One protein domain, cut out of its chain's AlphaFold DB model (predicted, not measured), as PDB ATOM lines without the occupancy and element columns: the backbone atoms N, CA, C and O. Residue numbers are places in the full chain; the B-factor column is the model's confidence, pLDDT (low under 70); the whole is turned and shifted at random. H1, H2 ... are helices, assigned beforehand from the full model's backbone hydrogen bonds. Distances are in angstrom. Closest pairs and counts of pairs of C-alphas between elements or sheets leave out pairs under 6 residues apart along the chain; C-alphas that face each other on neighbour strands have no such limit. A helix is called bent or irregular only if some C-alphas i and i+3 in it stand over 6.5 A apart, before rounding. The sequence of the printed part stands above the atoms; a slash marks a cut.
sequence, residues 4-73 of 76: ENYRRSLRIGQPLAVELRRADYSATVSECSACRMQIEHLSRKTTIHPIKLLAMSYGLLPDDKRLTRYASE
ATOM      1  N   GLU A   4      34.287 -69.593  -1.110       94.12
ATOM      2  CA  GLU A   4      34.796 -70.427  -2.210       94.12
ATOM      3  C   GLU A   4      34.899 -69.674  -3.550       94.12
ATOM      4  O   GLU A   4      35.859 -69.845  -4.297       94.12
ATOM      5  N   ASN A   5      33.961 -68.763  -3.826       93.38
ATOM      6  CA  ASN A   5      33.884 -68.035  -5.093       93.38
ATOM      7  C   ASN A   5      34.660 -66.714  -5.071       93.38
ATOM      8  O   ASN A   5      34.803 -66.069  -6.108       93.38
ATOM      9  N   TYR A   6      35.191 -66.321  -3.910       91.69
ATOM     10  CA  TYR A   6      35.842 -65.029  -3.722       91.69
ATOM     11  C   TYR A   6      37.053 -64.838  -4.638       91.69
ATOM     12  O   TYR A   6      37.160 -63.841  -5.341       91.69
ATOM     13  N   ARG A   7      37.952 -65.823  -4.709       93.81
ATOM     14  CA  ARG A   7      39.141 -65.714  -5.575       93.81
ATOM     15  C   ARG A   7      38.774 -65.730  -7.059       93.81
ATOM     16  O   ARG A   7      39.434 -65.072  -7.861       93.81
ATOM     17  N   ARG A   8      37.725 -66.476  -7.424       95.19
ATOM     18  CA  ARG A   8      37.251 -66.568  -8.809       95.19
ATOM     19  C   ARG A   8      36.654 -65.242  -9.272       95.19
ATOM     20  O   ARG A   8      36.991 -64.794 -10.361       95.19
ATOM     21  N   SER A   9      35.839 -64.586  -8.449       92.69
ATOM     22  CA  SER A   9      35.263 -63.286  -8.804       92.69
ATOM     23  C   SER A   9      36.321 -62.185  -8.911       92.69
ATOM     24  O   SER A   9      36.258 -61.391  -9.845       92.69
ATOM     25  N   LEU A  10      37.334 -62.174  -8.033       93.19
ATOM     26  CA  LEU A  10      38.468 -61.250  -8.160       93.19
ATOM     27  C   LEU A  10      39.189 -61.438  -9.498       93.19
ATOM     28  O   LEU A  10      39.456 -60.464 -10.192       93.19
ATOM     29  N   ARG A  11      39.445 -62.692  -9.892       94.75
ATOM     30  CA  ARG A  11      40.100 -63.004 -11.169       94.75
ATOM     31  C   ARG A  11      39.278 -62.540 -12.370       94.75
ATOM     32  O   ARG A  11      39.847 -61.980 -13.297       94.75
ATOM     33  N   ILE A  12      37.960 -62.739 -12.330       94.81
ATOM     34  CA  ILE A  12      37.043 -62.286 -13.388       94.81
ATOM     35  C   ILE A  12      37.045 -60.753 -13.491       94.81
ATOM     36  O   ILE A  12      37.093 -60.218 -14.592       94.81
ATOM     37  N   GLY A  13      37.031 -60.039 -12.361       93.12
ATOM     38  CA  GLY A  13      36.999 -58.573 -12.342       93.12
ATOM     39  C   GLY A  13      38.352 -57.885 -12.563       93.12
ATOM     40  O   GLY A  13      38.391 -56.670 -12.751       93.12
ATOM     41  N   GLN A  14      39.466 -58.625 -12.536       93.62
ATOM     42  CA  GLN A  14      40.816 -58.060 -12.594       93.62
ATOM     43  C   GLN A  14      41.081 -57.192 -13.842       93.62
ATOM     44  O   GLN A  14      41.654 -56.117 -13.661       93.62
ATOM     45  N   PRO A  15      40.680 -57.579 -15.074       94.31
ATOM     46  CA  PRO A  15      40.929 -56.760 -16.263       94.31
ATOM     47  C   PRO A  15      40.217 -55.409 -16.192       94.31
ATOM     48  O   PRO A  15      40.845 -54.373 -16.383       94.31
ATOM     49  N   LEU A  16      38.937 -55.412 -15.797       92.62
ATOM     50  CA  LEU A  16      38.177 -54.185 -15.566       92.62
ATOM     51  C   LEU A  16      38.885 -53.309 -14.527       92.62
ATOM     52  O   LEU A  16      39.086 -52.124 -14.745       92.62
ATOM     53  N   ALA A  17      39.335 -53.891 -13.417       90.50
ATOM     54  CA  ALA A  17      40.013 -53.144 -12.365       90.50
ATOM     55  C   ALA A  17      41.313 -52.462 -12.824       90.50
ATOM     56  O   ALA A  17      41.647 -51.392 -12.318       90.50
ATOM     57  N   VAL A  18      42.062 -53.082 -13.741       92.00
ATOM     58  CA  VAL A  18      43.277 -52.489 -14.320       92.00
ATOM     59  C   VAL A  18      42.925 -51.239 -15.117       92.00
ATOM     60  O   VAL A  18      43.514 -50.191 -14.867       92.00
ATOM     61  N   GLU A  19      41.927 -51.328 -15.991       91.50
ATOM     62  CA  GLU A  19      41.483 -50.190 -16.800       91.50
ATOM     63  C   GLU A  19      40.899 -49.079 -15.932       91.50
ATOM     64  O   GLU A  19      41.274 -47.911 -16.058       91.50
ATOM     65  N   LEU A  20      40.064 -49.449 -14.957       89.12
ATOM     66  CA  LEU A  20      39.419 -48.464 -14.105       89.12
ATOM     67  C   LEU A  20      40.422 -47.662 -13.259       89.12
ATOM     68  O   LEU A  20      40.168 -46.501 -12.944       89.12
ATOM     69  N   ARG A  21      41.563 -48.254 -12.885       85.81
ATOM     70  CA  ARG A  21      42.624 -47.559 -12.135       85.81
ATOM     71  C   ARG A  21      43.512 -46.669 -13.004       85.81
ATOM     72  O   ARG A  21      44.123 -45.760 -12.461       85.81
ATOM     73  N   ARG A  22      43.610 -46.933 -14.310       86.06
ATOM     74  CA  ARG A  22      44.471 -46.176 -15.237       86.06
ATOM     75  C   ARG A  22      43.822 -44.909 -15.772       86.06
ATOM     76  O   ARG A  22      44.521 -43.967 -16.115       86.06
ATOM     77  N   ALA A  23      42.505 -44.916 -15.894       77.88
ATOM     78  CA  ALA A  23      41.783 -43.843 -16.550       77.88
ATOM     79  C   ALA A  23      41.589 -42.613 -15.644       77.88
ATOM     80  O   ALA A  23      41.329 -42.749 -14.445       77.88
ATOM     81  N   ASP A  24      41.666 -41.423 -16.236       83.25
ATOM     82  CA  ASP A  24      41.487 -40.135 -15.561       83.25
ATOM     83  C   ASP A  24      40.013 -39.705 -15.588       83.25
ATOM     84  O   ASP A  24      39.562 -38.919 -16.415       83.25
ATOM     85  N   TYR A  25      39.214 -40.326 -14.727       84.12
ATOM     86  CA  TYR A  25      37.824 -39.939 -14.513       84.12
ATOM     87  C   TYR A  25      37.508 -39.954 -13.021       84.12
ATOM     88  O   TYR A  25      38.056 -40.756 -12.254       84.12
ATOM     89  N   SER A  26      36.567 -39.099 -12.628       81.44
ATOM     90  CA  SER A  26      36.241 -38.822 -11.226       81.44
ATOM     91  C   SER A  26      35.390 -39.906 -10.555       81.44
ATOM     92  O   SER A  26      35.453 -40.073  -9.340       81.44
ATOM     93  N   ALA A  27      34.587 -40.654 -11.321       87.25
ATOM     94  CA  ALA A  27      33.745 -41.737 -10.807       87.25
ATOM     95  C   ALA A  27      33.362 -42.743 -11.902       87.25
ATOM     96  O   ALA A  27      33.410 -42.438 -13.092       87.25
ATOM     97  N   THR A  28      32.951 -43.942 -11.495       91.31
ATOM     98  CA  THR A  28      32.333 -44.950 -12.369       91.31
ATOM     99  C   THR A  28      30.814 -44.937 -12.217       91.31
ATOM    100  O   THR A  28      30.284 -44.439 -11.225       91.31
ATOM    101  N   VAL A  29      30.093 -45.528 -13.170       93.25
ATOM    102  CA  VAL A  29      28.624 -45.607 -13.145       93.25
ATOM    103  C   VAL A  29      28.179 -47.068 -13.214       93.25
ATOM    104  O   VAL A  29      28.651 -47.816 -14.065       93.25
ATOM    105  N   SER A  30      27.273 -47.491 -12.328       94.81
ATOM    106  CA  SER A  30      26.648 -48.823 -12.373       94.81
ATOM    107  C   SER A  30      25.297 -48.819 -11.659       94.81
ATOM    108  O   SER A  30      25.167 -48.246 -10.577       94.81
ATOM    109  N   GLU A  31      24.285 -49.456 -12.251       96.44
ATOM    110  CA  GLU A  31      22.982 -49.676 -11.601       96.44
ATOM    111  C   GLU A  31      23.009 -50.857 -10.609       96.44
ATOM    112  O   GLU A  31      22.230 -50.901  -9.657       96.44
ATOM    113  N   CYS A  32      23.951 -51.787 -10.784       96.19
ATOM    114  CA  CYS A  32      23.928 -53.063 -10.099       96.19
ATOM    115  C   CYS A  32      24.677 -52.948  -8.778       96.19
ATOM    116  O   CYS A  32      25.873 -52.654  -8.737       96.19
ATOM    117  N   SER A  33      24.008 -53.259  -7.670       92.88
ATOM    118  CA  SER A  33      24.604 -53.182  -6.332       92.88
ATOM    119  C   SER A  33      25.820 -54.103  -6.156       92.88
ATOM    120  O   SER A  33      26.782 -53.722  -5.482       92.88
ATOM    121  N   ALA A  34      25.805 -55.286  -6.779       92.50
ATOM    122  CA  ALA A  34      26.915 -56.235  -6.742       92.50
ATOM    123  C   ALA A  34      28.097 -55.766  -7.602       92.50
ATOM    124  O   ALA A  34      29.237 -55.806  -7.136       92.50
ATOM    125  N   CYS A  35      27.835 -55.259  -8.812       93.31
ATOM    126  CA  CYS A  35      28.872 -54.688  -9.672       93.31
ATOM    127  C   CYS A  35      29.499 -53.455  -9.024       93.31
ATOM    128  O   CYS A  35      30.720 -53.367  -8.957       93.31
ATOM    129  N   ARG A  36      28.684 -52.559  -8.454       93.94
ATOM    130  CA  ARG A  36      29.129 -51.403  -7.663       93.94
ATOM    131  C   ARG A  36      30.103 -51.821  -6.565       93.94
ATOM    132  O   ARG A  36      31.206 -51.294  -6.484       93.94
ATOM    133  N   MET A  37      29.725 -52.815  -5.757       92.31
ATOM    134  CA  MET A  37      30.582 -53.349  -4.695       92.31
ATOM    135  C   MET A  37      31.900 -53.903  -5.250       92.31
ATOM    136  O   MET A  37      32.955 -53.661  -4.673       92.31
ATOM    137  N   GLN A  38      31.858 -54.644  -6.358       93.25
ATOM    138  CA  GLN A  38      33.053 -55.226  -6.962       93.25
ATOM    139  C   GLN A  38      33.975 -54.159  -7.565       93.25
ATOM    140  O   GLN A  38      35.186 -54.232  -7.375       93.25
ATOM    141  N   ILE A  39      33.415 -53.156  -8.244       92.94
ATOM    142  CA  ILE A  39      34.153 -52.024  -8.810       92.94
ATOM    143  C   ILE A  39      34.827 -51.224  -7.698       92.94
ATOM    144  O   ILE A  39      36.036 -51.001  -7.770       92.94
ATOM    145  N   GLU A  40      34.088 -50.836  -6.658       91.88
ATOM    146  CA  GLU A  40      34.631 -50.091  -5.516       91.88
ATOM    147  C   GLU A  40      35.720 -50.898  -4.799       91.88
ATOM    148  O   GLU A  40      36.793 -50.378  -4.507       91.88
ATOM    149  N   HIS A  41      35.495 -52.197  -4.582       91.56
ATOM    150  CA  HIS A  41      36.473 -53.070  -3.935       91.56
ATOM    151  C   HIS A  41      37.760 -53.232  -4.758       91.56
ATOM    152  O   HIS A  41      38.857 -53.206  -4.203       91.56
ATOM    153  N   LEU A  42      37.649 -53.388  -6.079       90.81
ATOM    154  CA  LEU A  42      38.800 -53.652  -6.942       90.81
ATOM    155  C   LEU A  42      39.550 -52.387  -7.369       90.81
ATOM    156  O   LEU A  42      40.773 -52.417  -7.509       90.81
ATOM    157  N   SER A  43      38.842 -51.290  -7.631       88.00
ATOM    158  CA  SER A  43      39.424 -50.060  -8.187       88.00
ATOM    159  C   SER A  43      39.615 -48.950  -7.158       88.00
ATOM    160  O   SER A  43      40.357 -48.014  -7.434       88.00
ATOM    161  N   ARG A  44      38.958 -49.045  -5.991       85.94
ATOM    162  CA  ARG A  44      38.811 -47.975  -4.986       85.94
ATOM    163  C   ARG A  44      38.079 -46.721  -5.476       85.94
ATOM    164  O   ARG A  44      37.864 -45.817  -4.675       85.94
ATOM    165  N   LYS A  45      37.637 -46.673  -6.735       86.62
ATOM    166  CA  LYS A  45      36.877 -45.546  -7.278       86.62
ATOM    167  C   LYS A  45      35.418 -45.596  -6.841       86.62
ATOM    168  O   LYS A  45      34.790 -46.657  -6.861       86.62
ATOM    169  N   THR A  46      34.872 -44.431  -6.497       88.50
ATOM    170  CA  THR A  46      33.443 -44.271  -6.219       88.50
ATOM    171  C   THR A  46      32.622 -44.679  -7.434       88.50
ATOM    172  O   THR A  46      32.889 -44.226  -8.548       88.50
ATOM    173  N   THR A  47      31.585 -45.488  -7.205       91.12
ATOM    174  CA  THR A  47      30.612 -45.849  -8.237       91.12
ATOM    175  C   THR A  47      29.252 -45.219  -7.932       91.12
ATOM    176  O   THR A  47      28.687 -45.422  -6.855       91.12
ATOM    177  N   ILE A  48      28.698 -44.471  -8.885       91.62
ATOM    178  CA  ILE A  48      27.386 -43.824  -8.773       91.62
ATOM    179  C   ILE A  48      26.310 -44.604  -9.535       91.62
ATOM    180  O   ILE A  48      26.563 -45.211 -10.573       91.62
ATOM    181  N   HIS A  49      25.081 -44.573  -9.023       92.69
ATOM    182  CA  HIS A  49      23.939 -45.135  -9.740       92.69
ATOM    183  C   HIS A  49      23.529 -44.192 -10.888       92.69
ATOM    184  O   HIS A  49      23.420 -42.989 -10.635       92.69
ATOM    185  N   PRO A  50      23.228 -44.687 -12.107       94.12
ATOM    186  CA  PRO A  50      22.873 -43.849 -13.256       94.12
ATOM    187  C   PRO A  50      21.764 -42.830 -12.971       94.12
ATOM    188  O   PRO A  50      21.893 -41.664 -13.323       94.12
ATOM    189  N   ILE A  51      20.704 -43.232 -12.256       93.62
ATOM    190  CA  ILE A  51      19.606 -42.311 -11.907       93.62
ATOM    191  C   ILE A  51      20.064 -41.095 -11.090       93.62
ATOM    192  O   ILE A  51      19.513 -40.011 -11.245       93.62
ATOM    193  N   LYS A  52      21.094 -41.253 -10.247       90.31
ATOM    194  CA  LYS A  52      21.654 -40.136  -9.486       90.31
ATOM    195  C   LYS A  52      22.406 -39.191 -10.406       90.31
ATOM    196  O   LYS A  52      22.240 -37.987 -10.276       90.31
ATOM    197  N   LEU A  53      23.192 -39.733 -11.341       89.31
ATOM    198  CA  LEU A  53      23.890 -38.938 -12.352       89.31
ATOM    199  C   LEU A  53      22.906 -38.098 -13.171       89.31
ATOM    200  O   LEU A  53      23.115 -36.900 -13.332       89.31
ATOM    201  N   LEU A  54      21.799 -38.707 -13.601       92.19
ATOM    202  CA  LEU A  54      20.729 -37.997 -14.295       92.19
ATOM    203  C   LEU A  54      20.111 -36.911 -13.407       92.19
ATOM    204  O   LEU A  54      20.062 -35.756 -13.817       92.19
ATOM    205  N   ALA A  55      19.710 -37.231 -12.174       91.12
ATOM    206  CA  ALA A  55      19.136 -36.245 -11.256       91.12
ATOM    207  C   ALA A  55      20.073 -35.046 -11.009       91.12
ATOM    208  O   ALA A  55      19.605 -33.909 -10.990       91.12
ATOM    209  N   MET A  56      21.386 -35.280 -10.891       87.94
ATOM    210  CA  MET A  56      22.393 -34.215 -10.791       87.94
ATOM    211  C   MET A  56      22.446 -33.357 -12.062       87.94
ATOM    212  O   MET A  56      22.450 -32.135 -11.963       87.94
ATOM    213  N   SER A  57      22.406 -33.969 -13.253       88.38
ATOM    214  CA  SER A  57      22.412 -33.230 -14.529       88.38
ATOM    215  C   SER A  57      21.186 -32.331 -14.729       88.38
ATOM    216  O   SER A  57      21.280 -31.305 -15.394       88.38
ATOM    217  N   TYR A  58      20.055 -32.683 -14.109       92.75
ATOM    218  CA  TYR A  58      18.832 -31.875 -14.109       92.75
ATOM    219  C   TYR A  58      18.749 -30.890 -12.929       92.75
ATOM    220  O   TYR A  58      17.727 -30.231 -12.764       92.75
ATOM    221  N   GLY A  59      19.777 -30.801 -12.076       88.38
ATOM    222  CA  GLY A  59      19.757 -29.946 -10.883       88.38
ATOM    223  C   GLY A  59      18.769 -30.397  -9.796       88.38
ATOM    224  O   GLY A  59      18.470 -29.636  -8.881       88.38
ATOM    225  N   LEU A  60      18.259 -31.630  -9.879       89.06
ATOM    226  CA  LEU A  60      17.291 -32.205  -8.935       89.06
ATOM    227  C   LEU A  60      17.961 -32.838  -7.708       89.06
ATOM    228  O   LEU A  60      17.295 -33.142  -6.721       89.06
ATOM    229  N   LEU A  61      19.274 -33.067  -7.779       82.25
ATOM    230  CA  LEU A  61      20.082 -33.589  -6.685       82.25
ATOM    231  C   LEU A  61      21.350 -32.731  -6.549       82.25
ATOM    232  O   LEU A  61      22.268 -32.910  -7.348       82.25
ATOM    233  N   PRO A  62      21.423 -31.799  -5.581       66.94
ATOM    234  CA  PRO A  62      22.649 -31.052  -5.318       66.94
ATOM    235  C   PRO A  62      23.718 -31.970  -4.700       66.94
ATOM    236  O   PRO A  62      23.413 -32.753  -3.800       66.94
ATOM    237  N   ASP A  63      24.942 -31.884  -5.234       62.09
ATOM    238  CA  ASP A  63      26.194 -32.557  -4.847       62.09
ATOM    239  C   ASP A  63      26.067 -33.797  -3.940       62.09
ATOM    240  O   ASP A  63      26.113 -33.721  -2.705       62.09
ATOM    241  N   ASP A  64      26.007 -34.991  -4.550       63.41
ATOM    242  CA  ASP A  64      26.214 -36.238  -3.807       63.41
ATOM    243  C   ASP A  64      27.648 -36.223  -3.251       63.41
ATOM    244  O   ASP A  64      28.626 -36.302  -3.998       63.41
ATOM    245  N   LYS A  65      27.774 -36.138  -1.918       60.22
ATOM    246  CA  LYS A  65      29.058 -36.066  -1.194       60.22
ATOM    247  C   LYS A  65      30.046 -37.179  -1.569       60.22
ATOM    248  O   LYS A  65      31.237 -37.083  -1.281       60.22
ATOM    249  N   ARG A  66      29.569 -38.262  -2.191       61.94
ATOM    250  CA  ARG A  66      30.404 -39.350  -2.716       61.94
ATOM    251  C   ARG A  66      31.251 -38.946  -3.926       61.94
ATOM    252  O   ARG A  66      32.302 -39.553  -4.122       61.94
ATOM    253  N   LEU A  67      30.821 -37.955  -4.707       61.44
ATOM    254  CA  LEU A  67      31.586 -37.388  -5.823       61.44
ATOM    255  C   LEU A  67      32.600 -36.347  -5.339       61.44
ATOM    256  O   LEU A  67      33.754 -36.377  -5.758       61.44
ATOM    257  N   THR A  68      32.208 -35.473  -4.408       54.75
ATOM    258  CA  THR A  68      33.078 -34.387  -3.922       54.75
ATOM    259  C   THR A  68      34.242 -34.873  -3.058       54.75
ATOM    260  O   THR A  68      35.288 -34.236  -3.048       54.75
ATOM    261  N   ARG A  69      34.121 -36.034  -2.395       51.62
ATOM    262  CA  ARG A  69      35.185 -36.583  -1.535       51.62
ATOM    263  C   ARG A  69      36.455 -37.014  -2.288       51.62
ATOM    264  O   ARG A  69      37.515 -37.036  -1.679       51.62
ATOM    265  N   TYR A  70      36.367 -37.335  -3.581       46.34
ATOM    266  CA  TYR A  70      37.535 -37.734  -4.386       46.34
ATOM    267  C   TYR A  70      38.161 -36.577  -5.175       46.34
ATOM    268  O   TYR A  70      39.358 -36.609  -5.440       46.34
ATOM    269  N   ALA A  71      37.400 -35.526  -5.501       44.19
ATOM    270  CA  ALA A  71      37.959 -34.331  -6.143       44.19
ATOM    271  C   ALA A  71      39.011 -33.630  -5.255       44.19
ATOM    272  O   ALA A  71      39.949 -33.034  -5.773       44.19
ATOM    273  N   SER A  72      38.897 -33.752  -3.927       40.62
ATOM    274  CA  SER A  72      39.856 -33.196  -2.963       40.62
ATOM    275  C   SER A  72      41.120 -34.039  -2.743       40.62
ATOM    276  O   SER A  72      42.052 -33.545  -2.120       40.62
ATOM    277  N   GLU A  73      41.173 -35.292  -3.212       40.72
ATOM    278  CA  GLU A  73      42.333 -36.188  -3.023       40.72
ATOM    279  C   GLU A  73      43.246 -36.275  -4.265       40.72
ATOM    280  O   GLU A  73      44.355 -36.792  -4.166       40.72
TER     281      GLU A  73
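AT A GLANCE: This is residues 4 to 73 of the 76 residues of an uncharacterized protein of Planctomycetaceae bacterium (UniProt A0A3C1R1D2). A bent helix, H1, makes one end of an elongated, loosely joined model, with H2 packed crosswise on its second arm, H1b. Two short helices, H3 and H4, lie toward the other end, each apart from the other helices, and a short parallel pairing of residues 28 to 29 with residues 47 to 48 ties the link from H1 to H2 to the link from H2 to H3. The printed part has 70 residues with four named helices in the order H1, H2, H3, H4 and no named strand, all helix by class. It is only just loose, close to compact, with a radius of gyration of the C-alphas of 13.4 A and spans of 43 by 24 by 15 A.

IN THESE COORDINATES: H1, residues 4 to 22, was assigned as one helix by its hydrogen bonds but is bent, C-alphas 12 and 15 being 7.3 A apart. Arm H1a, residues 4 to 12, is 14.0 A long, begins at C-alpha 4 (34.796, -70.427, -2.210) and is itself irregular, with C-alphas 4 and 7 at 7.2 A. Arm H1b, residues 15 to 22, is 11.2 A long. H2, residues 33 to 43, is 15.3 A long and H3, residues 50 to 57, 10.7 A. H4, residues 65 to 71, is 10.3 A long and ends at C-alpha 71 (37.959, -34.331, -6.143).

HOW THE PARTS SIT: H1a and H1b stand at a steep tilt of 57 degrees. H1b and H2 touch, the same way at a steep tilt of 58 degrees; their closest C-alphas, of Ala 17 and Ser 43, are 5.2 A apart. H1a and H2 are close but not clearly touching, with the C-alphas of Leu 10 and Leu 42 closest at 7.7 A. Every O i to N i+4 pair is within hydrogen-bond range in H1b, H2 and H3, against 4 of 5 in H1a and 1 of 3 in H4, where 1 of 4 O i to N i+3 pairs is within range.

THE WHOLE: The C-alphas farthest apart, of Glu 4 and Gly 59, are 44.0 A apart. The printed part has no cut, and its three links are short. Residues 62 to 73 are under 70 in pLDDT.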